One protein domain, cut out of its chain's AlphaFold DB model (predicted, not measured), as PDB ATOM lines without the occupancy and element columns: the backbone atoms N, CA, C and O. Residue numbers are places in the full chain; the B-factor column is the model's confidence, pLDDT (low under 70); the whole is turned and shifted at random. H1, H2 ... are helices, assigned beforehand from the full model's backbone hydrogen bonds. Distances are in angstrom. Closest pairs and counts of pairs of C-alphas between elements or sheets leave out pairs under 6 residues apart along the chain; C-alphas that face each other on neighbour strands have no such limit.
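What this domain is: This is residues 2 to 55 and 63 to 183 of the 612 residues of the protein "Ubiquitin elongating factor core, putative" of Angomonas deanei (UniProt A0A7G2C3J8). Long helix H2 runs through the middle, crossed by H1, H4 and H6, with H3 folded back along its end. The printed part has 175 residues, six named helices and no named strand: all helix. It is only just compact, with a radius of gyration of the C-alphas of 18.6 A, spanning 60 by 42 by 42 A.

How they stand to each other: Start at H1, residues 2 to 16, touching H2, residues 70 to 99, closest at C-alphas 5 and 81, 4.7 A. H3, 106 to 123, and H2 form a hairpin. H4, 126 to 146, and H6, 168 to 176, touch each other and H2. H5, 161 to 164, touches no helix. Every O i to N i+4 pair is within hydrogen-bond range in H2, H3, H4.

Where its parts are: Find C-alpha 2 at (39.526, -50.198, -20.636), where H1 begins; from C-alpha 70 at (16.835, -49.382, -19.643) H2 runs 43.4 A.

The domain as a whole: Across the cut, C-alphas 55 and 63 are 22.9 A apart. The H4 to H5 link is long. In the printed part 32 residues are under 70 pLDDT, namely residues 28 to 47, 50 to 55 and 63 to 68.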
ATOM      1  N   GLY A   2      39.404 -51.675 -20.583       79.69
ATOM      2  CA  GLY A   2      39.526 -50.198 -20.636       79.69
ATOM      3  C   GLY A   2      38.540 -49.472 -21.564       79.69
ATOM      4  O   GLY A   2      37.757 -48.638 -21.123       79.69
ATOM      5  N   GLN A   3      38.524 -49.846 -22.844       84.56
ATOM      6  CA  GLN A   3      37.628 -49.252 -23.846       84.56
ATOM      7  C   GLN A   3      36.138 -49.512 -23.568       84.56
ATOM      8  O   GLN A   3      35.315 -48.632 -23.792       84.56
ATOM      9  N   LEU A   4      35.792 -50.699 -23.056       87.19
ATOM     10  CA  LEU A   4      34.413 -51.037 -22.693       87.19
ATOM     11  C   LEU A   4      33.926 -50.157 -21.537       87.19
ATOM     12  O   LEU A   4      32.818 -49.640 -21.602       87.19
ATOM     13  N   MET A   5      34.768 -49.938 -20.522       86.88
ATOM     14  CA  MET A   5      34.440 -49.038 -19.412       86.88
ATOM     15  C   MET A   5      34.133 -47.630 -19.916       86.88
ATOM     16  O   MET A   5      33.107 -47.060 -19.561       86.88
ATOM     17  N   PHE A   6      34.982 -47.097 -20.796       87.50
ATOM     18  CA  PHE A   6      34.762 -45.783 -21.392       87.50
ATOM     19  C   PHE A   6      33.436 -45.702 -22.163       87.50
ATOM     20  O   PHE A   6      32.681 -44.753 -21.977       87.50
ATOM     21  N   LEU A   7      33.127 -46.710 -22.986       91.19
ATOM     22  CA  LEU A   7      31.871 -46.757 -23.737       91.19
ATOM     23  C   LEU A   7      30.645 -46.791 -22.817       91.19
ATOM     24  O   LEU A   7      29.670 -46.101 -23.094       91.19
ATOM     25  N   LEU A   8      30.698 -47.551 -21.720       91.25
ATOM     26  CA  LEU A   8      29.611 -47.609 -20.740       91.25
ATOM     27  C   LEU A   8      29.421 -46.273 -20.011       91.25
ATOM     28  O   LEU A   8      28.286 -45.844 -19.822       91.25
ATOM     29  N   ILE A   9      30.515 -45.593 -19.657       91.31
ATOM     30  CA  ILE A   9      30.468 -44.257 -19.046       91.31
ATOM     31  C   ILE A   9      29.826 -43.256 -20.017       91.31
ATOM     32  O   ILE A   9      28.858 -42.590 -19.661       91.31
ATOM     33  N   GLU A  10      30.309 -43.185 -21.260       92.88
ATOM     34  CA  GLU A  10      29.763 -42.288 -22.292       92.88
ATOM     35  C   GLU A  10      28.297 -42.584 -22.614       92.88
ATOM     36  O   GLU A  10      27.522 -41.660 -22.848       92.88
ATOM     37  N   ALA A  11      27.901 -43.858 -22.611       92.00
ATOM     38  CA  ALA A  11      26.519 -44.255 -22.844       92.00
ATOM     39  C   ALA A  11      25.592 -43.847 -21.687       92.00
ATOM     40  O   ALA A  11      24.429 -43.541 -21.935       92.00
ATOM     41  N   ALA A  12      26.095 -43.795 -20.449       91.75
ATOM     42  CA  ALA A  12      25.322 -43.384 -19.276       91.75
ATOM     43  C   ALA A  12      25.167 -41.856 -19.147       91.75
ATOM     44  O   ALA A  12      24.146 -41.390 -18.645       91.75
ATOM     45  N   LEU A  13      26.123 -41.050 -19.625       91.75
ATOM     46  CA  LEU A  13      26.072 -39.581 -19.495       91.75
ATOM     47  C   LEU A  13      24.781 -38.919 -20.028       91.75
ATOM     48  O   LEU A  13      24.262 -38.022 -19.361       91.75
ATOM     49  N   PRO A  14      24.207 -39.329 -21.179       91.25
ATOM     50  CA  PRO A  14      22.954 -38.777 -21.686       91.25
ATOM     51  C   PRO A  14      21.751 -38.887 -20.743       91.25
ATOM     52  O   PRO A  14      20.795 -38.142 -20.945       91.25
ATOM     53  N   ILE A  15      21.791 -39.771 -19.736       87.75
ATOM     54  CA  ILE A  15      20.737 -39.906 -18.716       87.75
ATOM     55  C   ILE A  15      20.551 -38.584 -17.959       87.75
ATOM     56  O   ILE A  15      19.424 -38.196 -17.665       87.75
ATOM     57  N   PHE A  16      21.646 -37.866 -17.698       86.69
ATOM     58  CA  PHE A  16      21.696 -36.711 -16.798       86.69
ATOM     59  C   PHE A  16      21.617 -35.354 -17.516       86.69
ATOM     60  O   PHE A  16      22.040 -34.333 -16.981       86.69
ATOM     61  N   LYS A  17      21.102 -35.306 -18.749       78.38
ATOM     62  CA  LYS A  17      20.956 -34.033 -19.474       78.38
ATOM     63  C   LYS A  17      19.880 -33.149 -18.826       78.38
ATOM     64  O   LYS A  17      18.711 -33.521 -18.793       78.38
ATOM     65  N   GLY A  18      20.266 -31.938 -18.416       76.81
ATOM     66  CA  GLY A  18      19.369 -30.954 -17.798       76.81
ATOM     67  C   GLY A  18      19.181 -31.180 -16.294       76.81
ATOM     68  O   GLY A  18      20.025 -31.789 -15.647       76.81
ATOM     69  N   SER A  19      18.078 -30.683 -15.727       77.69
ATOM     70  CA  SER A  19      17.723 -30.931 -14.320       77.69
ATOM     71  C   SER A  19      17.181 -32.355 -14.170       77.69
ATOM     72  O   SER A  19      15.984 -32.587 -14.345       77.69
ATOM     73  N   PHE A  20      18.065 -33.318 -13.906       85.88
ATOM     74  CA  PHE A  20      17.682 -34.713 -13.703       85.88
ATOM     75  C   PHE A  20      17.069 -34.931 -12.313       85.88
ATOM     76  O   PHE A  20      17.559 -34.419 -11.312       85.88
ATOM     77  N   ASP A  21      16.000 -35.722 -12.263       86.69
ATOM     78  CA  ASP A  21      15.343 -36.126 -11.022       86.69
ATOM     79  C   ASP A  21      15.900 -37.477 -10.559       86.69
ATOM     80  O   ASP A  21      15.625 -38.519 -11.165       86.69
ATOM     81  N   TYR A  22      16.695 -37.440  -9.490       85.62
ATOM     82  CA  TYR A  22      17.408 -38.597  -8.950       85.62
ATOM     83  C   TYR A  22      16.496 -39.661  -8.331       85.62
ATOM     84  O   TYR A  22      16.921 -40.812  -8.248       85.62
ATOM     85  N   SER A  23      15.236 -39.337  -8.017       83.81
ATOM     86  CA  SER A  23      14.250 -40.310  -7.512       83.81
ATOM     87  C   SER A  23      13.904 -41.406  -8.528       83.81
ATOM     88  O   SER A  23      13.400 -42.473  -8.177       83.81
ATOM     89  N   LYS A  24      14.216 -41.179  -9.811       84.88
ATOM     90  CA  LYS A  24      14.014 -42.153 -10.891       84.88
ATOM     91  C   LYS A  24      15.003 -43.317 -10.849       84.88
ATOM     92  O   LYS A  24      14.764 -44.320 -11.527       84.88
ATOM     93  N   ILE A  25      16.106 -43.184 -10.110       84.44
ATOM     94  CA  ILE A  25      17.135 -44.214  -9.970       84.44
ATOM     95  C   ILE A  25      17.010 -44.828  -8.568       84.44
ATOM     96  O   ILE A  25      17.390 -44.180  -7.592       84.44
ATOM     97  N   PRO A  26      16.507 -46.069  -8.442       80.62
ATOM     98  CA  PRO A  26      16.371 -46.722  -7.146       80.62
ATOM     99  C   PRO A  26      17.740 -47.046  -6.531       80.62
ATOM    100  O   PRO A  26      18.727 -47.212  -7.247       80.62
ATOM    101  N   ALA A  27      17.787 -47.202  -5.204       73.94
ATOM    102  CA  ALA A  27      18.990 -47.629  -4.482       73.94
ATOM    103  C   ALA A  27      19.436 -49.059  -4.852       73.94
ATOM    104  O   ALA A  27      20.623 -49.380  -4.807       73.94
ATOM    105  N   CYS A  28      18.493 -49.914  -5.263       68.69
ATOM    106  CA  CYS A  28      18.736 -51.279  -5.723       68.69
ATOM    107  C   CYS A  28      18.045 -51.546  -7.070       68.69
ATOM    108  O   CYS A  28      16.976 -51.010  -7.358       68.69
ATOM    109  N   TYR A  29      18.655 -52.382  -7.914       66.56
ATOM    110  CA  TYR A  29      18.103 -52.742  -9.221       66.56
ATOM    111  C   TYR A  29      18.320 -54.224  -9.523       66.56
ATOM    112  O   TYR A  29      19.442 -54.724  -9.421       66.56
ATOM    113  N   LEU A  30      17.241 -54.916  -9.897       59.62
ATOM    114  CA  LEU A  30      17.253 -56.315 -10.316       59.62
ATOM    115  C   LEU A  30      17.219 -56.420 -11.845       59.62
ATOM    116  O   LEU A  30      16.557 -55.648 -12.527       59.62
ATOM    117  N   LEU A  31      17.935 -57.398 -12.378       52.38
ATOM    118  CA  LEU A  31      17.868 -57.912 -13.739       52.38
ATOM    119  C   LEU A  31      17.216 -59.302 -13.696       52.38
ATOM    120  O   LEU A  31      17.871 -60.291 -13.380       52.38
ATOM    121  N   GLY A  32      15.929 -59.387 -14.036       49.41
ATOM    122  CA  GLY A  32      15.213 -60.662 -14.198       49.41
ATOM    123  C   GLY A  32      13.915 -60.761 -13.390       49.41
ATOM    124  O   GLY A  32      13.766 -60.095 -12.370       49.41
ATOM    125  N   GLY A  33      12.964 -61.560 -13.894       47.25
ATOM    126  CA  GLY A  33      11.688 -61.877 -13.231       47.25
ATOM    127  C   GLY A  33      11.809 -62.953 -12.139       47.25
ATOM    128  O   GLY A  33      12.912 -63.388 -11.817       47.25
ATOM    129  N   GLU A  34      10.661 -63.390 -11.600       43.97
ATOM    130  CA  GLU A  34      10.514 -64.199 -10.368       43.97
ATOM    131  C   GLU A  34      11.383 -65.472 -10.278       43.97
ATOM    132  O   GLU A  34      11.753 -65.867  -9.175       43.97
ATOM    133  N   GLU A  35      11.742 -66.105 -11.400       45.81
ATOM    134  CA  GLU A  35      12.454 -67.396 -11.408       45.81
ATOM    135  C   GLU A  35      13.985 -67.287 -11.303       45.81
ATOM    136  O   GLU A  35      14.640 -68.276 -10.975       45.81
ATOM    137  N   ASN A  36      14.581 -66.123 -11.596       42.19
ATOM    138  CA  ASN A  36      16.038 -65.950 -11.535       42.19
ATOM    139  C   ASN A  36      16.419 -64.466 -11.337       42.19
ATOM    140  O   ASN A  36      16.887 -63.806 -12.276       42.19
ATOM    141  N   PRO A  37      16.172 -63.896 -10.140       46.47
ATOM    142  CA  PRO A  37      16.465 -62.498  -9.859       46.47
ATOM    143  C   PRO A  37      17.981 -62.300  -9.822       46.47
ATOM    144  O   PRO A  37      18.636 -62.503  -8.802       46.47
ATOM    145  N   THR A  38      18.565 -61.872 -10.939       39.97
ATOM    146  CA  THR A  38      19.951 -61.414 -10.922       39.97
ATOM    147  C   THR A  38      19.882 -60.000 -10.386       39.97
ATOM    148  O   THR A  38      19.605 -59.077 -11.139       39.97
ATOM    149  N   VAL A  39      20.085 -59.763  -9.090       49.09
ATOM    150  CA  VAL A  39      20.383 -58.389  -8.652       49.09
ATOM    151  C   VAL A  39      21.488 -57.876  -9.585       49.09
ATOM    152  O   VAL A  39      22.362 -58.657  -9.976       49.09
ATOM    153  N   VAL A  40      21.533 -56.587  -9.934       49.12
ATOM    154  CA  VAL A  40      22.837 -55.985 -10.250       49.12
ATOM    155  C   VAL A  40      23.629 -55.982  -8.942       49.12
ATOM    156  O   VAL A  40      23.862 -54.960  -8.307       49.12
ATOM    157  N   HIS A  41      23.946 -57.191  -8.483       48.47
ATOM    158  CA  HIS A  41      24.807 -57.502  -7.390       48.47
ATOM    159  C   HIS A  41      26.153 -57.115  -7.948       48.47
ATOM    160  O   HIS A  41      26.682 -57.707  -8.896       48.47
ATOM    161  N   VAL A  42      26.686 -56.045  -7.389       50.41
ATOM    162  CA  VAL A  42      28.115 -55.846  -7.418       50.41
ATOM    163  C   VAL A  42      28.645 -56.957  -6.500       50.41
ATOM    164  O   VAL A  42      28.796 -56.707  -5.323       50.41
ATOM    165  N   ASP A  43      28.756 -58.187  -7.024       44.44
ATOM    166  CA  ASP A  43      29.262 -59.435  -6.409       44.44
ATOM    167  C   ASP A  43      28.654 -59.871  -5.039       44.44
ATOM    168  O   ASP A  43      28.139 -59.067  -4.267       44.44
ATOM    169  N   GLU A  44      28.675 -61.166  -4.710       40.91
ATOM    170  CA  GLU A  44      28.263 -61.676  -3.378       40.91
ATOM    171  C   GLU A  44      29.355 -61.454  -2.320       40.91
ATOM    172  O   GLU A  44      29.085 -61.389  -1.125       40.91
ATOM    173  N   SER A  45      30.593 -61.256  -2.775       51.22
ATOM    174  CA  SER A  45      31.778 -61.009  -1.948       51.22
ATOM    175  C   SER A  45      31.978 -59.540  -1.543       51.22
ATOM    176  O   SER A  45      33.014 -59.197  -0.968       51.22
ATOM    177  N   ILE A  46      31.038 -58.638  -1.863       61.84
ATOM    178  CA  ILE A  46      31.227 -57.203  -1.623       61.84
ATOM    179  C   ILE A  46      30.686 -56.763  -0.269       61.84
ATOM    180  O   ILE A  46      29.492 -56.786   0.015       61.84
ATOM    181  N   GLU A  47      31.625 -56.255   0.516       66.62
ATOM    182  CA  GLU A  47      31.421 -55.556   1.771       66.62
ATOM    183  C   GLU A  47      30.469 -54.354   1.600       66.62
ATOM    184  O   GLU A  47      30.690 -53.462   0.765       66.62
ATOM    185  N   ARG A  48      29.392 -54.336   2.388       71.56
ATOM    186  CA  ARG A  48      28.385 -53.262   2.432       71.56
ATOM    187  C   ARG A  48      28.620 -52.340   3.629       71.56
ATOM    188  O   ARG A  48      29.491 -52.614   4.451       71.56
ATOM    189  N   ILE A  49      27.882 -51.229   3.683       72.94
ATOM    190  CA  ILE A  49      28.009 -50.232   4.759       72.94
ATOM    191  C   ILE A  49      27.621 -50.837   6.119       72.94
ATOM    192  O   ILE A  49      28.372 -50.679   7.077       72.94
ATOM    193  N   GLU A  50      26.516 -51.587   6.189       68.81
ATOM    194  CA  GLU A  50      26.152 -52.429   7.339       68.81
ATOM    195  C   GLU A  50      26.129 -53.919   6.947       68.81
ATOM    196  O   GLU A  50      25.857 -54.272   5.794       68.81
ATOM    197  N   HIS A  51      26.472 -54.798   7.896       63.59
ATOM    198  CA  HIS A  51      26.479 -56.251   7.691       63.59
ATOM    199  C   HIS A  51      25.060 -56.824   7.803       63.59
ATOM    200  O   HIS A  51      24.215 -56.277   8.506       63.59
ATOM    201  N   PHE A  52      24.805 -57.935   7.111       62.44
ATOM    202  CA  PHE A  52      23.551 -58.673   7.245       62.44
ATOM    203  C   PHE A  52      23.644 -59.660   8.403       62.44
ATOM    204  O   PHE A  52      24.566 -60.473   8.446       62.44
ATOM    205  N   ASP A  53      22.654 -59.634   9.282       60.88
ATOM    206  CA  ASP A  53      22.467 -60.607  10.352       60.88
ATOM    207  C   ASP A  53      20.966 -60.847  10.601       60.88
ATOM    208  O   ASP A  53      20.104 -60.330   9.883       60.88
ATOM    209  N   GLU A  54      20.644 -61.687  11.588       60.47
ATOM    210  CA  GLU A  54      19.257 -61.961  11.988       60.47
ATOM    211  C   GLU A  54      18.544 -60.705  12.526       60.47
ATOM    212  O   GLU A  54      17.315 -60.624  12.462       60.47
ATOM    213  N   GLU A  55      19.302 -59.708  12.998       60.94
ATOM    214  CA  GLU A  55      18.797 -58.428  13.503       60.94
ATOM    215  C   GLU A  55      18.559 -57.404  12.367       60.94
ATOM    216  O   GLU A  55      17.662 -56.565  12.477       60.94
ATOM    217  N   ASN A  63       7.812 -57.030  -5.189       51.81
ATOM    218  CA  ASN A  63       7.533 -57.749  -6.444       51.81
ATOM    219  C   ASN A  63       6.641 -56.966  -7.432       51.81
ATOM    220  O   ASN A  63       6.490 -57.376  -8.577       51.81
ATOM    221  N   GLU A  64       6.064 -55.836  -7.015       52.50
ATOM    222  CA  GLU A  64       5.171 -55.000  -7.831       52.50
ATOM    223  C   GLU A  64       5.900 -54.028  -8.782       52.50
ATOM    224  O   GLU A  64       5.268 -53.412  -9.641       52.50
ATOM    225  N   THR A  65       7.223 -53.863  -8.665       56.50
ATOM    226  CA  THR A  65       7.999 -52.973  -9.550       56.50
ATOM    227  C   THR A  65       8.393 -53.656 -10.864       56.50
ATOM    228  O   THR A  65       9.043 -54.699 -10.844       56.50
ATOM    229  N   GLU A  66       8.053 -53.039 -12.009       57.00
ATOM    230  CA  GLU A  66       8.462 -53.501 -13.350       57.00
ATOM    231  C   GLU A  66       9.966 -53.852 -13.396       57.00
ATOM    232  O   GLU A  66      10.798 -53.026 -13.003       57.00
ATOM    233  N   PRO A  67      10.346 -55.039 -13.906       60.31
ATOM    234  CA  PRO A  67      11.662 -55.628 -13.655       60.31
ATOM    235  C   PRO A  67      12.806 -55.003 -14.459       60.31
ATOM    236  O   PRO A  67      13.966 -55.263 -14.162       60.31
ATOM    237  N   TYR A  68      12.526 -54.214 -15.501       65.00
ATOM    238  CA  TYR A  68      13.577 -53.680 -16.364       65.00
ATOM    239  C   TYR A  68      13.301 -52.248 -16.814       65.00
ATOM    240  O   TYR A  68      12.384 -51.984 -17.588       65.00
ATOM    241  N   LYS A  69      14.165 -51.323 -16.388       77.94
ATOM    242  CA  LYS A  69      14.187 -49.937 -16.867       77.94
ATOM    243  C   LYS A  69      15.531 -49.692 -17.558       77.94
ATOM    244  O   LYS A  69      16.542 -49.606 -16.858       77.94
ATOM    245  N   PRO A  70      15.579 -49.534 -18.899       81.50
ATOM    246  CA  PRO A  70      16.835 -49.382 -19.643       81.50
ATOM    247  C   PRO A  70      17.748 -48.280 -19.090       81.50
ATOM    248  O   PRO A  70      18.957 -48.466 -18.993       81.50
ATOM    249  N   LEU A  71      17.160 -47.151 -18.673       84.94
ATOM    250  CA  LEU A  71      17.882 -46.024 -18.074       84.94
ATOM    251  C   LEU A  71      18.561 -46.405 -16.752       84.94
ATOM    252  O   LEU A  71      19.727 -46.085 -16.546       84.94
ATOM    253  N   VAL A  72      17.848 -47.118 -15.879       83.88
ATOM    254  CA  VAL A  72      18.372 -47.562 -14.581       83.88
ATOM    255  C   VAL A  72      19.475 -48.595 -14.791       83.88
ATOM    256  O   VAL A  72      20.546 -48.489 -14.199       83.88
ATOM    257  N   HIS A  73      19.266 -49.550 -15.699       83.69
ATOM    258  CA  HIS A  73      20.288 -50.537 -16.028       83.69
ATOM    259  C   HIS A  73      21.576 -49.889 -16.550       83.69
ATOM    260  O   HIS A  73      22.672 -50.239 -16.112       83.69
ATOM    261  N   LEU A  74      21.445 -48.919 -17.455       87.88
ATOM    262  CA  LEU A  74      22.578 -48.212 -18.038       87.88
ATOM    263  C   LEU A  74      23.342 -47.383 -17.000       87.88
ATOM    264  O   LEU A  74      24.572 -47.368 -17.028       87.88
ATOM    265  N   PHE A  75      22.637 -46.763 -16.046       89.50
ATOM    266  CA  PHE A  75      23.262 -46.101 -14.901       89.50
ATOM    267  C   PHE A  75      24.132 -47.069 -14.091       89.50
ATOM    268  O   PHE A  75      25.313 -46.797 -13.892       89.50
ATOM    269  N   PHE A  76      23.591 -48.220 -13.675       86.06
ATOM    270  CA  PHE A  76      24.346 -49.187 -12.872       86.06
ATOM    271  C   PHE A  76      25.515 -49.825 -13.642       86.06
ATOM    272  O   PHE A  76      26.560 -50.105 -13.052       86.06
ATOM    273  N   LEU A  77      25.400 -50.003 -14.964       87.12
ATOM    274  CA  LEU A  77      26.534 -50.403 -15.806       87.12
ATOM    275  C   LEU A  77      27.626 -49.326 -15.851       87.12
ATOM    276  O   LEU A  77      28.812 -49.652 -15.745       87.12
ATOM    277  N   GLY A  78      27.240 -48.053 -15.969       89.50
ATOM    278  CA  GLY A  78      28.155 -46.917 -15.873       89.50
ATOM    279  C   GLY A  78      28.842 -46.847 -14.505       89.50
ATOM    280  O   GLY A  78      30.065 -46.741 -14.437       89.50
ATOM    281  N   ALA A  79      28.086 -47.007 -13.417       88.38
ATOM    282  CA  ALA A  79      28.610 -47.056 -12.055       88.38
ATOM    283  C   ALA A  79      29.622 -48.199 -11.872       88.38
ATOM    284  O   ALA A  79      30.711 -47.991 -11.339       88.38
ATOM    285  N   ARG A  80      29.333 -49.392 -12.404       86.88
ATOM    286  CA  ARG A  80      30.276 -50.521 -12.396       86.88
ATOM    287  C   ARG A  80      31.553 -50.215 -13.189       86.88
ATOM    288  O   ARG A  80      32.644 -50.580 -12.756       86.88
ATOM    289  N   ALA A  81      31.447 -49.528 -14.326       89.69
ATOM    290  CA  ALA A  81      32.611 -49.084 -15.096       89.69
ATOM    291  C   ALA A  81      33.472 -48.058 -14.330       89.69
ATOM    292  O   ALA A  81      34.705 -48.100 -14.408       89.69
ATOM    293  N   VAL A  82      32.846 -47.174 -13.548       90.12
ATOM    294  CA  VAL A  82      33.542 -46.262 -12.624       90.12
ATOM    295  C   VAL A  82      34.263 -47.043 -11.527       90.12
ATOM    296  O   VAL A  82      35.437 -46.778 -11.285       90.12
ATOM    297  N   MET A  83      33.621 -48.048 -10.927       88.00
ATOM    298  CA  MET A  83      34.256 -48.894  -9.909       88.00
ATOM    299  C   MET A  83      35.508 -49.599 -10.438       88.00
ATOM    300  O   MET A  83      36.553 -49.559  -9.799       88.00
ATOM    301  N   PHE A  84      35.456 -50.170 -11.643       87.81
ATOM    302  CA  PHE A  84      36.651 -50.751 -12.264       87.81
ATOM    303  C   PHE A  84      37.743 -49.708 -12.547       87.81
ATOM    304  O   PHE A  84      38.930 -50.007 -12.414       87.81
ATOM    305  N   SER A  85      37.363 -48.476 -12.906       89.69
ATOM    306  CA  SER A  85      38.322 -47.374 -13.055       89.69
ATOM    307  C   SER A  85      39.003 -47.057 -11.719       89.69
ATOM    308  O   SER A  85      40.219 -46.887 -11.690       89.69
ATOM    309  N   ALA A  86      38.248 -47.035 -10.616       89.25
ATOM    310  CA  ALA A  86      38.782 -46.900  -9.263       89.25
ATOM    311  C   ALA A  86      39.724 -48.061  -8.896       89.25
ATOM    312  O   ALA A  86      40.807 -47.803  -8.383       89.25
ATOM    313  N   THR A  87      39.398 -49.310  -9.238       89.25
ATOM    314  CA  THR A  87      40.302 -50.455  -9.021       89.25
ATOM    315  C   THR A  87      41.618 -50.315  -9.791       89.25
ATOM    316  O   THR A  87      42.681 -50.598  -9.248       89.25
ATOM    317  N   PHE A  88      41.600 -49.830 -11.037       90.69
ATOM    318  CA  PHE A  88      42.842 -49.566 -11.780       90.69
ATOM    319  C   PHE A  88      43.699 -48.473 -11.127       90.69
ATOM    320  O   PHE A  88      44.924 -48.529 -11.195       90.69
ATOM    321  N   ILE A  89      43.069 -47.497 -10.471       90.69
ATOM    322  CA  ILE A  89      43.767 -46.472  -9.687       90.69
ATOM    323  C   ILE A  89      44.376 -47.080  -8.412       90.69
ATOM    324  O   ILE A  89      45.491 -46.723  -8.039       90.69
ATOM    325  N   GLU A  90      43.686 -48.013  -7.750       88.69
ATOM    326  CA  GLU A  90      44.248 -48.749  -6.605       88.69
ATOM    327  C   GLU A  90      45.481 -49.549  -7.010       88.69
ATOM    328  O   GLU A  90      46.521 -49.414  -6.370       88.69
ATOM    329  N   LEU A  91      45.395 -50.312  -8.104       90.31
ATOM    330  CA  LEU A  91      46.527 -51.068  -8.644       90.31
ATOM    331  C   LEU A  91      47.698 -50.143  -8.989       90.31
ATOM    332  O   LEU A  91      48.817 -50.384  -8.552       90.31
ATOM    333  N   TYR A  92      47.426 -49.011  -9.648       92.00
ATOM    334  CA  TYR A  92      48.435 -47.983  -9.906       92.00
ATOM    335  C   TYR A  92      49.156 -47.512  -8.632       92.00
ATOM    336  O   TYR A  92      50.384 -47.391  -8.617       92.00
ATOM    337  N   ASN A  93      48.407 -47.219  -7.568       88.31
ATOM    338  CA  ASN A  93      48.975 -46.749  -6.306       88.31
ATOM    339  C   ASN A  93      49.776 -47.856  -5.600       88.31
ATOM    340  O   ASN A  93      50.859 -47.581  -5.079       88.31
ATOM    341  N   THR A  94      49.280 -49.094  -5.620       89.44
ATOM    342  CA  THR A  94      49.959 -50.269  -5.057       89.44
ATOM    343  C   THR A  94      51.284 -50.532  -5.762       89.44
ATOM    344  O   THR A  94      52.318 -50.583  -5.096       89.44
ATOM    345  N   ASP A  95      51.295 -50.581  -7.095       90.44
ATOM    346  CA  ASP A  95      52.513 -50.816  -7.878       90.44
ATOM    347  C   ASP A  95      53.536 -49.704  -7.655       90.44
ATOM    348  O   ASP A  95      54.734 -49.955  -7.521       90.44
ATOM    349  N   ARG A  96      53.083 -48.448  -7.533       88.88
ATOM    350  CA  ARG A  96      53.974 -47.335  -7.185       88.88
ATOM    351  C   ARG A  96      54.623 -47.501  -5.817       88.88
ATOM    352  O   ARG A  96      55.817 -47.233  -5.705       88.88
ATOM    353  N   ARG A  97      53.863 -47.922  -4.801       85.94
ATOM    354  CA  ARG A  97      54.390 -48.175  -3.447       85.94
ATOM    355  C   ARG A  97      55.381 -49.346  -3.465       85.94
ATOM    356  O   ARG A  97      56.474 -49.236  -2.910       85.94
ATOM    357  N   GLN A  98      55.056 -50.428  -4.174       86.69
ATOM    358  CA  GLN A  98      55.918 -51.607  -4.306       86.69
ATOM    359  C   GLN A  98      57.199 -51.321  -5.105       86.69
ATOM    360  O   GLN A  98      58.274 -51.806  -4.749       86.69
ATOM    361  N   ALA A  99      57.135 -50.460  -6.124       85.56
ATOM    362  CA  ALA A  99      58.306 -50.015  -6.880       85.56
ATOM    363  C   ALA A  99      59.337 -49.270  -6.014       85.56
ATOM    364  O   ALA A  99      60.531 -49.301  -6.317       85.56
ATOM    365  N   THR A 100      58.887 -48.604  -4.948       80.50
ATOM    366  CA  THR A 100      59.748 -47.909  -3.979       80.50
ATOM    367  C   THR A 100      60.153 -48.776  -2.789       80.50
ATOM    368  O   THR A 100      60.919 -48.320  -1.946       80.50
ATOM    369  N   HIS A 101      59.674 -50.023  -2.709       79.38
ATOM    370  CA  HIS A 101      59.921 -50.875  -1.554       79.38
ATOM    371  C   HIS A 101      61.415 -51.255  -1.438       79.38
ATOM    372  O   HIS A 101      62.021 -51.682  -2.439       79.38
ATOM    373  N   PRO A 102      62.028 -51.157  -0.240       74.12
ATOM    374  CA  PRO A 102      63.452 -51.440  -0.043       74.12
ATOM    375  C   PRO A 102      63.858 -52.846  -0.496       74.12
ATOM    376  O   PRO A 102      64.896 -53.006  -1.136       74.12
ATOM    377  N   GLN A 103      62.997 -53.840  -0.260       77.62
ATOM    378  CA  GLN A 103      63.250 -55.248  -0.594       77.62
ATOM    379  C   GLN A 103      62.997 -55.609  -2.073       77.62
ATOM    380  O   GLN A 103      63.342 -56.706  -2.501       77.62
ATOM    381  N   ALA A 104      62.405 -54.717  -2.880       79.88
ATOM    382  CA  ALA A 104      62.111 -55.025  -4.281       79.88
ATOM    383  C   ALA A 104      63.396 -55.058  -5.129       79.88
ATOM    384  O   ALA A 104      64.149 -54.083  -5.181       79.88
ATOM    385  N   GLY A 105      63.637 -56.161  -5.845       86.75
ATOM    386  CA  GLY A 105      64.796 -56.290  -6.733       86.75
ATOM    387  C   GLY A 105      64.706 -55.371  -7.967       86.75
ATOM    388  O   GLY A 105      63.606 -54.991  -8.371       86.75
ATOM    389  N   PRO A 106      65.822 -55.048  -8.657       86.75
ATOM    390  CA  PRO A 106      65.821 -54.113  -9.793       86.75
ATOM    391  C   PRO A 106      64.845 -54.481 -10.921       86.75
ATOM    392  O   PRO A 106      64.189 -53.612 -11.490       86.75
ATOM    393  N   ARG A 107      64.709 -55.781 -11.225       89.81
ATOM    394  CA  ARG A 107      63.762 -56.280 -12.238       89.81
ATOM    395  C   ARG A 107      62.305 -56.133 -11.799       89.81
ATOM    396  O   ARG A 107      61.476 -55.740 -12.611       89.81
ATOM    397  N   GLN A 108      62.006 -56.416 -10.531       89.44
ATOM    398  CA  GLN A 108      60.662 -56.253  -9.968       89.44
ATOM    399  C   GLN A 108      60.262 -54.776  -9.942       89.44
ATOM    400  O   GLN A 108      59.180 -54.431 -10.399       89.44
ATOM    401  N   ARG A 109      61.170 -53.882  -9.522       89.75
ATOM    402  CA  ARG A 109      60.937 -52.430  -9.569       89.75
ATOM    403  C   ARG A 109      60.622 -51.942 -10.981       89.75
ATOM    404  O   ARG A 109      59.680 -51.177 -11.157       89.75
ATOM    405  N   ALA A 110      61.373 -52.402 -11.984       90.44
ATOM    406  CA  ALA A 110      61.116 -52.048 -13.379       90.44
ATOM    407  C   ALA A 110      59.745 -52.553 -13.869       90.44
ATOM    408  O   ALA A 110      59.053 -51.826 -14.578       90.44
ATOM    409  N   ALA A 111      59.333 -53.761 -13.462       92.00
ATOM    410  CA  ALA A 111      58.015 -54.307 -13.783       92.00
ATOM    411  C   ALA A 111      56.885 -53.470 -13.159       92.00
ATOM    412  O   ALA A 111      56.030 -52.978 -13.891       92.00
ATOM    413  N   PHE A 112      56.946 -53.196 -11.850       92.31
ATOM    414  CA  PHE A 112      55.956 -52.356 -11.165       92.31
ATOM    415  C   PHE A 112      55.873 -50.942 -11.759       92.31
ATOM    416  O   PHE A 112      54.790 -50.392 -11.942       92.31
ATOM    417  N   GLN A 113      57.009 -50.341 -12.127       92.25
ATOM    418  CA  GLN A 113      57.021 -49.036 -12.798       92.25
ATOM    419  C   GLN A 113      56.370 -49.078 -14.187       92.25
ATOM    420  O   GLN A 113      55.691 -48.120 -14.574       92.25
ATOM    421  N   ALA A 114      56.567 -50.163 -14.940       92.50
ATOM    422  CA  ALA A 114      55.947 -50.351 -16.245       92.50
ATOM    423  C   ALA A 114      54.424 -50.530 -16.126       92.50
ATOM    424  O   ALA A 114      53.681 -49.859 -16.846       92.50
ATOM    425  N   GLU A 115      53.955 -51.353 -15.184       92.88
ATOM    426  CA  GLU A 115      52.524 -51.574 -14.919       92.88
ATOM    427  C   GLU A 115      51.835 -50.297 -14.422       92.88
ATOM    428  O   GLU A 115      50.835 -49.861 -15.003       92.88
ATOM    429  N   ALA A 116      52.438 -49.583 -13.467       91.75
ATOM    430  CA  ALA A 116      51.943 -48.282 -13.024       91.75
ATOM    431  C   ALA A 116      51.849 -47.271 -14.186       91.75
ATOM    432  O   ALA A 116      50.877 -46.518 -14.321       91.75
ATOM    433  N   SER A 117      52.849 -47.245 -15.071       91.88
ATOM    434  CA  SER A 117      52.827 -46.367 -16.246       91.88
ATOM    435  C   SER A 117      51.698 -46.739 -17.212       91.88
ATOM    436  O   SER A 117      51.045 -45.847 -17.755       91.88
ATOM    437  N   LEU A 118      51.416 -48.034 -17.381       91.69
ATOM    438  CA  LEU A 118      50.319 -48.522 -18.212       91.69
ATOM    439  C   LEU A 118      48.957 -48.064 -17.675       91.69
ATOM    440  O   LEU A 118      48.177 -47.476 -18.431       91.69
ATOM    441  N   TYR A 119      48.681 -48.255 -16.380       90.94
ATOM    442  CA  TYR A 119      47.430 -47.790 -15.767       90.94
ATOM    443  C   TYR A 119      47.248 -46.281 -15.932       90.94
ATOM    444  O   TYR A 119      46.173 -45.813 -16.319       90.94
ATOM    445  N   LYS A 120      48.326 -45.511 -15.742       88.75
ATOM    446  CA  LYS A 120      48.315 -44.066 -15.973       88.75
ATOM    447  C   LYS A 120      47.950 -43.720 -17.412       88.75
ATOM    448  O   LYS A 120      47.069 -42.887 -17.623       88.75
ATOM    449  N   VAL A 121      48.566 -44.359 -18.401       88.38
ATOM    450  CA  VAL A 121      48.278 -44.096 -19.820       88.38
ATOM    451  C   VAL A 121      46.834 -44.443 -20.189       88.38
ATOM    452  O   VAL A 121      46.227 -43.719 -20.972       88.38
ATOM    453  N   ILE A 122      46.256 -45.495 -19.605       87.81
ATOM    454  CA  ILE A 122      44.865 -45.898 -19.866       87.81
ATOM    455  C   ILE A 122      43.865 -44.890 -19.276       87.81
ATOM    456  O   ILE A 122      42.839 -44.611 -19.893       87.81
ATOM    457  N   LEU A 123      44.142 -44.341 -18.090       86.12
ATOM    458  CA  LEU A 123      43.173 -43.543 -17.327       86.12
ATOM    459  C   LEU A 123      43.256 -42.026 -17.542       86.12
ATOM    460  O   LEU A 123      42.293 -41.327 -17.217       86.12
ATOM    461  N   THR A 124      44.381 -41.528 -18.062       85.31
ATOM    462  CA  THR A 124      44.675 -40.093 -18.251       85.31
ATOM    463  C   THR A 124      44.102 -39.435 -19.529       85.31
ATOM    464  O   THR A 124      44.022 -38.205 -19.540       85.31
ATOM    465  N   PRO A 125      43.692 -40.134 -20.620       89.44
ATOM    466  CA  PRO A 125      43.192 -39.462 -21.821       89.44
ATOM    467  C   PRO A 125      42.079 -38.453 -21.505       89.44
ATOM    468  O   PRO A 125      41.086 -38.796 -20.865       89.44
ATOM    469  N   ARG A 126      42.228 -37.203 -21.974       85.50
ATOM    470  CA  ARG A 126      41.414 -36.054 -21.525       85.50
ATOM    471  C   ARG A 126      39.906 -36.288 -21.633       85.50
ATOM    472  O   ARG A 126      39.171 -35.942 -20.714       85.50
ATOM    473  N   LYS A 127      39.450 -36.899 -22.732       87.88
ATOM    474  CA  LYS A 127      38.029 -37.224 -22.923       87.88
ATOM    475  C   LYS A 127      37.545 -38.243 -21.887       87.88
ATOM    476  O   LYS A 127      36.509 -38.035 -21.278       87.88
ATOM    477  N   TRP A 128      38.315 -39.304 -21.646       87.00
ATOM    478  CA  TRP A 128      37.954 -40.359 -20.695       87.00
ATOM    479  C   TRP A 128      37.909 -39.826 -19.267       87.00
ATOM    480  O   TRP A 128      36.958 -40.097 -18.541       87.00
ATOM    481  N   ALA A 129      38.913 -39.034 -18.886       87.38
ATOM    482  CA  ALA A 129      38.973 -38.382 -17.586       87.38
ATOM    483  C   ALA A 129      37.783 -37.433 -17.362       87.38
ATOM    484  O   ALA A 129      37.157 -37.494 -16.309       87.38
ATOM    485  N   SER A 130      37.430 -36.609 -18.358       90.19
ATOM    486  CA  SER A 130      36.291 -35.685 -18.267       90.19
ATOM    487  C   SER A 130      34.956 -36.425 -18.152       90.19
ATOM    488  O   SER A 130      34.172 -36.131 -17.257       90.19
ATOM    489  N   SER A 131      34.714 -37.430 -18.995       91.50
ATOM    490  CA  SER A 131      33.470 -38.209 -18.965       91.50
ATOM    491  C   SER A 131      33.324 -39.025 -17.683       91.50
ATOM    492  O   SER A 131      32.228 -39.134 -17.138       91.50
ATOM    493  N   ARG A 132      34.442 -39.549 -17.158       92.38
ATOM    494  CA  ARG A 132      34.491 -40.191 -15.841       92.38
ATOM    495  C   ARG A 132      34.119 -39.203 -14.740       92.38
ATOM    496  O   ARG A 132      33.244 -39.523 -13.945       92.38
ATOM    497  N   LEU A 133      34.730 -38.015 -14.720       92.56
ATOM    498  CA  LEU A 133      34.441 -36.972 -13.731       92.56
ATOM    499  C   LEU A 133      32.962 -36.555 -13.761       92.56
ATOM    500  O   LEU A 133      32.327 -36.497 -12.715       92.56
ATOM    501  N   GLN A 134      32.397 -36.345 -14.953       93.31
ATOM    502  CA  GLN A 134      30.981 -36.008 -15.128       93.31
ATOM    503  C   GLN A 134      30.057 -37.069 -14.524       93.31
ATOM    504  O   GLN A 134      29.173 -36.744 -13.734       93.31
ATOM    505  N   LEU A 135      30.267 -38.346 -14.865       93.50
ATOM    506  CA  LEU A 135      29.425 -39.426 -14.353       93.50
ATOM    507  C   LEU A 135      29.561 -39.569 -12.834       93.50
ATOM    508  O   LEU A 135      28.562 -39.741 -12.143       93.50
ATOM    509  N   VAL A 136      30.784 -39.456 -12.319       93.88
ATOM    510  CA  VAL A 136      31.093 -39.502 -10.887       93.88
ATOM    511  C   VAL A 136      30.401 -38.362 -10.125       93.88
ATOM    512  O   VAL A 136      29.849 -38.608  -9.054       93.88
ATOM    513  N   ASN A 137      30.325 -37.154 -10.692       94.06
ATOM    514  CA  ASN A 137      29.566 -36.044 -10.108       94.06
ATOM    515  C   ASN A 137      28.063 -36.352 -10.021       94.06
ATOM    516  O   ASN A 137      27.441 -36.166  -8.977       94.06
ATOM    517  N   TYR A 138      27.473 -36.904 -11.086       94.12
ATOM    518  CA  TYR A 138      26.065 -37.310 -11.062       94.12
ATOM    519  C   TYR A 138      25.798 -38.467 -10.094       94.12
ATOM    520  O   TYR A 138      24.766 -38.476  -9.424       94.12
ATOM    521  N   MET A 139      26.730 -39.416  -9.973       93.19
ATOM    522  CA  MET A 139      26.667 -40.465  -8.955       93.19
ATOM    523  C   MET A 139      26.719 -39.875  -7.542       93.19
ATOM    524  O   MET A 139      25.990 -40.346  -6.677       93.19
ATOM    525  N   ALA A 140      27.518 -38.830  -7.305       93.62
ATOM    526  CA  ALA A 140      27.575 -38.156  -6.011       93.62
ATOM    527  C   ALA A 140      26.233 -37.500  -5.638       93.62
ATOM    528  O   ALA A 140      25.757 -37.687  -4.520       93.62
ATOM    529  N   HIS A 141      25.562 -36.826  -6.578       92.81
ATOM    530  CA  HIS A 141      24.201 -36.312  -6.355       92.81
ATOM    531  C   HIS A 141      23.175 -37.416  -6.093       92.81
ATOM    532  O   HIS A 141      22.314 -37.262  -5.227       92.81
ATOM    533  N   TRP A 142      23.274 -38.539  -6.806       92.75
ATOM    534  CA  TRP A 142      22.423 -39.696  -6.544       92.75
ATOM    535  C   TRP A 142      22.654 -40.265  -5.138       92.75
ATOM    536  O   TRP A 142      21.691 -40.504  -4.418       92.75
ATOM    537  N   LEU A 143      23.909 -40.401  -4.695       91.50
ATOM    538  CA  LEU A 143      24.227 -40.837  -3.331       91.50
ATOM    539  C   LEU A 143      23.659 -39.873  -2.280       91.50
ATOM    540  O   LEU A 143      23.038 -40.324  -1.324       91.50
ATOM    541  N   LEU A 144      23.793 -38.558  -2.482       91.31
ATOM    542  CA  LEU A 144      23.198 -37.542  -1.602       91.31
ATOM    543  C   LEU A 144      21.667 -37.665  -1.518       91.31
ATOM    544  O   LEU A 144      21.091 -37.454  -0.449       91.31
ATOM    545  N   HIS A 145      21.015 -38.034  -2.624       90.19
ATOM    546  CA  HIS A 145      19.582 -38.320  -2.645       90.19
ATOM    547  C   HIS A 145      19.239 -39.573  -1.827       90.19
ATOM    548  O   HIS A 145      18.338 -39.507  -0.995       90.19
ATOM    549  N   VAL A 146      19.985 -40.674  -1.991       87.12
ATOM    550  CA  VAL A 146      19.784 -41.917  -1.215       87.12
ATOM    551  C   VAL A 146      20.033 -41.701   0.285       87.12
ATOM    552  O   VAL A 146      19.357 -42.292   1.122       87.12
ATOM    553  N   MET A 147      20.960 -40.812   0.652       87.38
ATOM    554  CA  MET A 147      21.177 -40.404   2.047       87.38
ATOM    555  C   MET A 147      20.023 -39.573   2.631       87.38
ATOM    556  O   MET A 147      19.981 -39.369   3.844       87.38
ATOM    557  N   GLY A 148      19.115 -39.053   1.800       85.69
ATOM    558  CA  GLY A 148      18.025 -38.184   2.242       85.69
ATOM    559  C   GLY A 148      18.505 -36.829   2.771       85.69
ATOM    560  O   GLY A 148      17.926 -36.300   3.719       85.69
ATOM    561  N   VAL A 149      19.581 -36.273   2.199       85.44
ATOM    562  CA  VAL A 149      20.163 -34.997   2.650       85.44
ATOM    563  C   VAL A 149      19.147 -33.867   2.465       85.44
ATOM    564  O   VAL A 149      18.660 -33.625   1.359       85.44
ATOM    565  N   GLY A 150      18.832 -33.148   3.547       79.69
ATOM    566  CA  GLY A 150      17.942 -31.988   3.483       79.69
ATOM    567  C   GLY A 150      18.552 -30.836   2.676       79.69
ATOM    568  O   GLY A 150      19.770 -30.728   2.550       79.69
ATOM    569  N   SER A 151      17.728 -29.899   2.199       75.94
ATOM    570  CA  SER A 151      18.190 -28.711   1.450       75.94
ATOM    571  C   SER A 151      19.240 -27.873   2.198       75.94
ATOM    572  O   SER A 151      20.079 -27.214   1.585       75.94
ATOM    573  N   ASN A 152      19.239 -27.952   3.530       73.62
ATOM    574  CA  ASN A 152      20.166 -27.238   4.407       73.62
ATOM    575  C   ASN A 152      21.487 -27.995   4.658       73.62
ATOM    576  O   ASN A 152      22.312 -27.513   5.432       73.62
ATOM    577  N   GLY A 153      21.692 -29.170   4.049       76.75
ATOM    578  CA  GLY A 153      22.891 -29.986   4.269       76.75
ATOM    579  C   GLY A 153      22.900 -30.673   5.634       76.75
ATOM    580  O   GLY A 153      23.953 -30.836   6.243       76.75
ATOM    581  N   VAL A 154      21.716 -31.021   6.143       81.25
ATOM    582  CA  VAL A 154      21.547 -31.759   7.399       81.25
ATOM    583  C   VAL A 154      21.161 -33.191   7.063       81.25
ATOM    584  O   VAL A 154      20.252 -33.421   6.260       81.25
ATOM    585  N   LEU A 155      21.868 -34.140   7.674       84.50
ATOM    586  CA  LEU A 155      21.594 -35.564   7.535       84.50
ATOM    587  C   LEU A 155      20.535 -36.024   8.546       84.50
ATOM    588  O   LEU A 155      20.518 -35.523   9.676       84.50
ATOM    589  N   PRO A 156      19.676 -36.989   8.176       84.69
ATOM    590  CA  PRO A 156      18.777 -37.648   9.118       84.69
ATOM    591  C   PRO A 156      19.530 -38.265  10.309       84.69
ATOM    592  O   PRO A 156      20.618 -38.819  10.143       84.69
ATOM    593  N   ALA A 157      18.938 -38.210  11.507       79.31
ATOM    594  CA  ALA A 157      19.527 -38.805  12.714       79.31
ATOM    595  C   ALA A 157      19.597 -40.341  12.641       79.31
ATOM    596  O   ALA A 157      20.524 -40.950  13.165       79.31
ATOM    597  N   THR A 158      18.627 -40.968  11.974       83.00
ATOM    598  CA  THR A 158      18.631 -42.400  11.662       83.00
ATOM    599  C   THR A 158      19.043 -42.598  10.213       83.00
ATOM    600  O   THR A 158      18.394 -42.054   9.316       83.00
ATOM    601  N   VAL A 159      20.088 -43.391   9.984       83.75
ATOM    602  CA  VAL A 159      20.579 -43.703   8.638       83.75
ATOM    603  C   VAL A 159      19.473 -44.403   7.830       83.75
ATOM    604  O   VAL A 159      18.896 -45.377   8.325       83.75
ATOM    605  N   PRO A 160      19.154 -43.941   6.605       85.25
ATOM    606  CA  PRO A 160      18.175 -44.599   5.752       85.25
ATOM    607  C   PRO A 160      18.545 -46.057   5.474       85.25
ATOM    608  O   PRO A 160      19.690 -46.375   5.157       85.25
ATOM    609  N   VAL A 161      17.548 -46.938   5.526       77.31
ATOM    610  CA  VAL A 161      17.700 -48.380   5.269       77.31
ATOM    611  C   VAL A 161      18.342 -48.632   3.899       77.31
ATOM    612  O   VAL A 161      19.248 -49.444   3.762       77.31
ATOM    613  N   GLU A 162      17.933 -47.871   2.888       77.94
ATOM    614  CA  GLU A 162      18.451 -47.953   1.517       77.94
ATOM    615  C   GLU A 162      19.958 -47.665   1.424       77.94
ATOM    616  O   GLU A 162      20.655 -48.300   0.635       77.94
ATOM    617  N   TRP A 163      20.470 -46.752   2.258       83.81
ATOM    618  CA  TRP A 163      21.890 -46.412   2.322       83.81
ATOM    619  C   TRP A 163      22.714 -47.530   2.961       83.81
ATOM    620  O   TRP A 163      23.752 -47.914   2.427       83.81
ATOM    621  N   ARG A 164      22.228 -48.095   4.073       76.88
ATOM    622  CA  ARG A 164      22.910 -49.150   4.850       76.88
ATOM    623  C   ARG A 164      23.303 -50.356   4.005       76.88
ATOM    624  O   ARG A 164      24.347 -50.970   4.219       76.88
ATOM    625  N   TYR A 165      22.491 -50.656   2.996       74.75
ATOM    626  CA  TYR A 165      22.710 -51.785   2.107       74.75
ATOM    627  C   TYR A 165      23.473 -51.442   0.828       74.75
ATOM    628  O   TYR A 165      23.682 -52.335   0.009       74.75
ATOM    629  N   LEU A 166      23.923 -50.206   0.611       78.44
ATOM    630  CA  LEU A 166      24.758 -49.918  -0.551       78.44
ATOM    631  C   LEU A 166      26.124 -50.626  -0.442       78.44
ATOM    632  O   LEU A 166      26.694 -50.729   0.649       78.44
ATOM    633  N   PRO A 167      26.684 -51.115  -1.566       79.19
ATOM    634  CA  PRO A 167      28.055 -51.611  -1.600       79.19
ATOM    635  C   PRO A 167      29.022 -50.503  -1.191       79.19
ATOM    636  O   PRO A 167      29.051 -49.449  -1.825       79.19
ATOM    637  N   GLN A 168      29.866 -50.736  -0.187       79.50
ATOM    638  CA  GLN A 168      30.775 -49.688   0.272       79.50
ATOM    639  C   GLN A 168      31.746 -49.263  -0.836       79.50
ATOM    640  O   GLN A 168      31.975 -48.071  -1.047       79.50
ATOM    641  N   LYS A 169      32.253 -50.236  -1.603       80.00
ATOM    642  CA  LYS A 169      33.154 -49.972  -2.731       80.00
ATOM    643  C   LYS A 169      32.560 -48.993  -3.745       80.00
ATOM    644  O   LYS A 169      33.322 -48.314  -4.424       80.00
ATOM    645  N   LEU A 170      31.233 -48.912  -3.872       83.88
ATOM    646  CA  LEU A 170      30.578 -47.946  -4.756       83.88
ATOM    647  C   LEU A 170      30.820 -46.511  -4.275       83.88
ATOM    648  O   LEU A 170      31.199 -45.664  -5.079       83.88
ATOM    649  N   VAL A 171      30.646 -46.263  -2.974       83.50
ATOM    650  CA  VAL A 171      30.851 -44.950  -2.346       83.50
ATOM    651  C   VAL A 171      32.332 -44.563  -2.386       83.50
ATOM    652  O   VAL A 171      32.661 -43.474  -2.855       83.50
ATOM    653  N   ASP A 172      33.229 -45.488  -2.023       83.12
ATOM    654  CA  ASP A 172      34.689 -45.297  -2.109       83.12
ATOM    655  C   ASP A 172      35.131 -44.926  -3.533       83.12
ATOM    656  O   ASP A 172      35.958 -44.034  -3.753       83.12
ATOM    657  N   SER A 173      34.543 -45.602  -4.528       87.50
ATOM    658  CA  SER A 173      34.887 -45.416  -5.937       87.50
ATOM    659  C   SER A 173      34.532 -44.030  -6.455       87.50
ATOM    660  O   SER A 173      35.211 -43.565  -7.365       87.50
ATOM    661  N   VAL A 174      33.515 -43.355  -5.903       88.44
ATOM    662  CA  VAL A 174      33.140 -42.000  -6.341       88.44
ATOM    663  C   VAL A 174      34.299 -41.039  -6.110       88.44
ATOM    664  O   VAL A 174      34.725 -40.377  -7.050       88.44
ATOM    665  N   ILE A 175      34.892 -41.016  -4.914       89.31
ATOM    666  CA  ILE A 175      36.040 -40.140  -4.642       89.31
ATOM    667  C   ILE A 175      37.298 -40.672  -5.324       89.31
ATOM    668  O   ILE A 175      38.006 -39.920  -5.999       89.31
ATOM    669  N   ARG A 176      37.563 -41.981  -5.240       89.44
ATOM    670  CA  ARG A 176      38.782 -42.567  -5.811       89.44
ATOM    671  C   ARG A 176      38.863 -42.397  -7.330       89.44
ATOM    672  O   ARG A 176      39.939 -42.119  -7.853       89.44
ATOM    673  N   ALA A 177      37.747 -42.499  -8.051       89.31
ATOM    674  CA  ALA A 177      37.719 -42.341  -9.504       89.31
ATOM    675  C   ALA A 177      38.044 -40.912  -9.979       89.31
ATOM    676  O   ALA A 177      38.356 -40.724 -11.161       89.31
ATOM    677  N   THR A 178      38.018 -39.915  -9.086       89.50
ATOM    678  CA  THR A 178      38.470 -38.546  -9.392       89.50
ATOM    679  C   THR A 178      39.996 -38.429  -9.434       89.50
ATOM    680  O   THR A 178      40.533 -37.510 -10.062       89.50
ATOM    681  N   GLN A 179      40.727 -39.379  -8.841       87.12
ATOM    682  CA  GLN A 179      42.183 -39.405  -8.921       87.12
ATOM    683  C   GLN A 179      42.634 -39.541 -10.383       87.12
ATOM    684  O   GLN A 179      41.949 -40.107 -11.245       87.12
ATOM    685  N   MET A 180      43.806 -38.976 -10.681       83.56
ATOM    686  CA  MET A 180      44.379 -38.935 -12.035       83.56
ATOM    687  C   MET A 180      43.505 -38.193 -13.070       83.56
ATOM    688  O   MET A 180      43.732 -38.328 -14.273       83.56
ATOM    689  N   THR A 181      42.523 -37.400 -12.624       84.38
ATOM    690  CA  THR A 181      41.775 -36.455 -13.466       84.38
ATOM    691  C   THR A 181      42.090 -35.015 -13.082       84.38
ATOM    692  O   THR A 181      42.372 -34.705 -11.919       84.38
ATOM    693  N   VAL A 182      42.041 -34.126 -14.076       82.00
ATOM    694  CA  VAL A 182      41.968 -32.685 -13.824       82.00
ATOM    695  C   VAL A 182      40.535 -32.386 -13.406       82.00
ATOM    696  O   VAL A 182      39.605 -32.696 -14.151       82.00
ATOM    697  N   LYS A 183      40.371 -31.816 -12.212       82.19
ATOM    698  CA  LYS A 183      39.065 -31.476 -11.652       82.19
ATOM    699  C   LYS A 183      38.552 -30.227 -12.362       82.19
ATOM    700  O   LYS A 183      39.142 -29.157 -12.228       82.19
TER     701      LYS A 183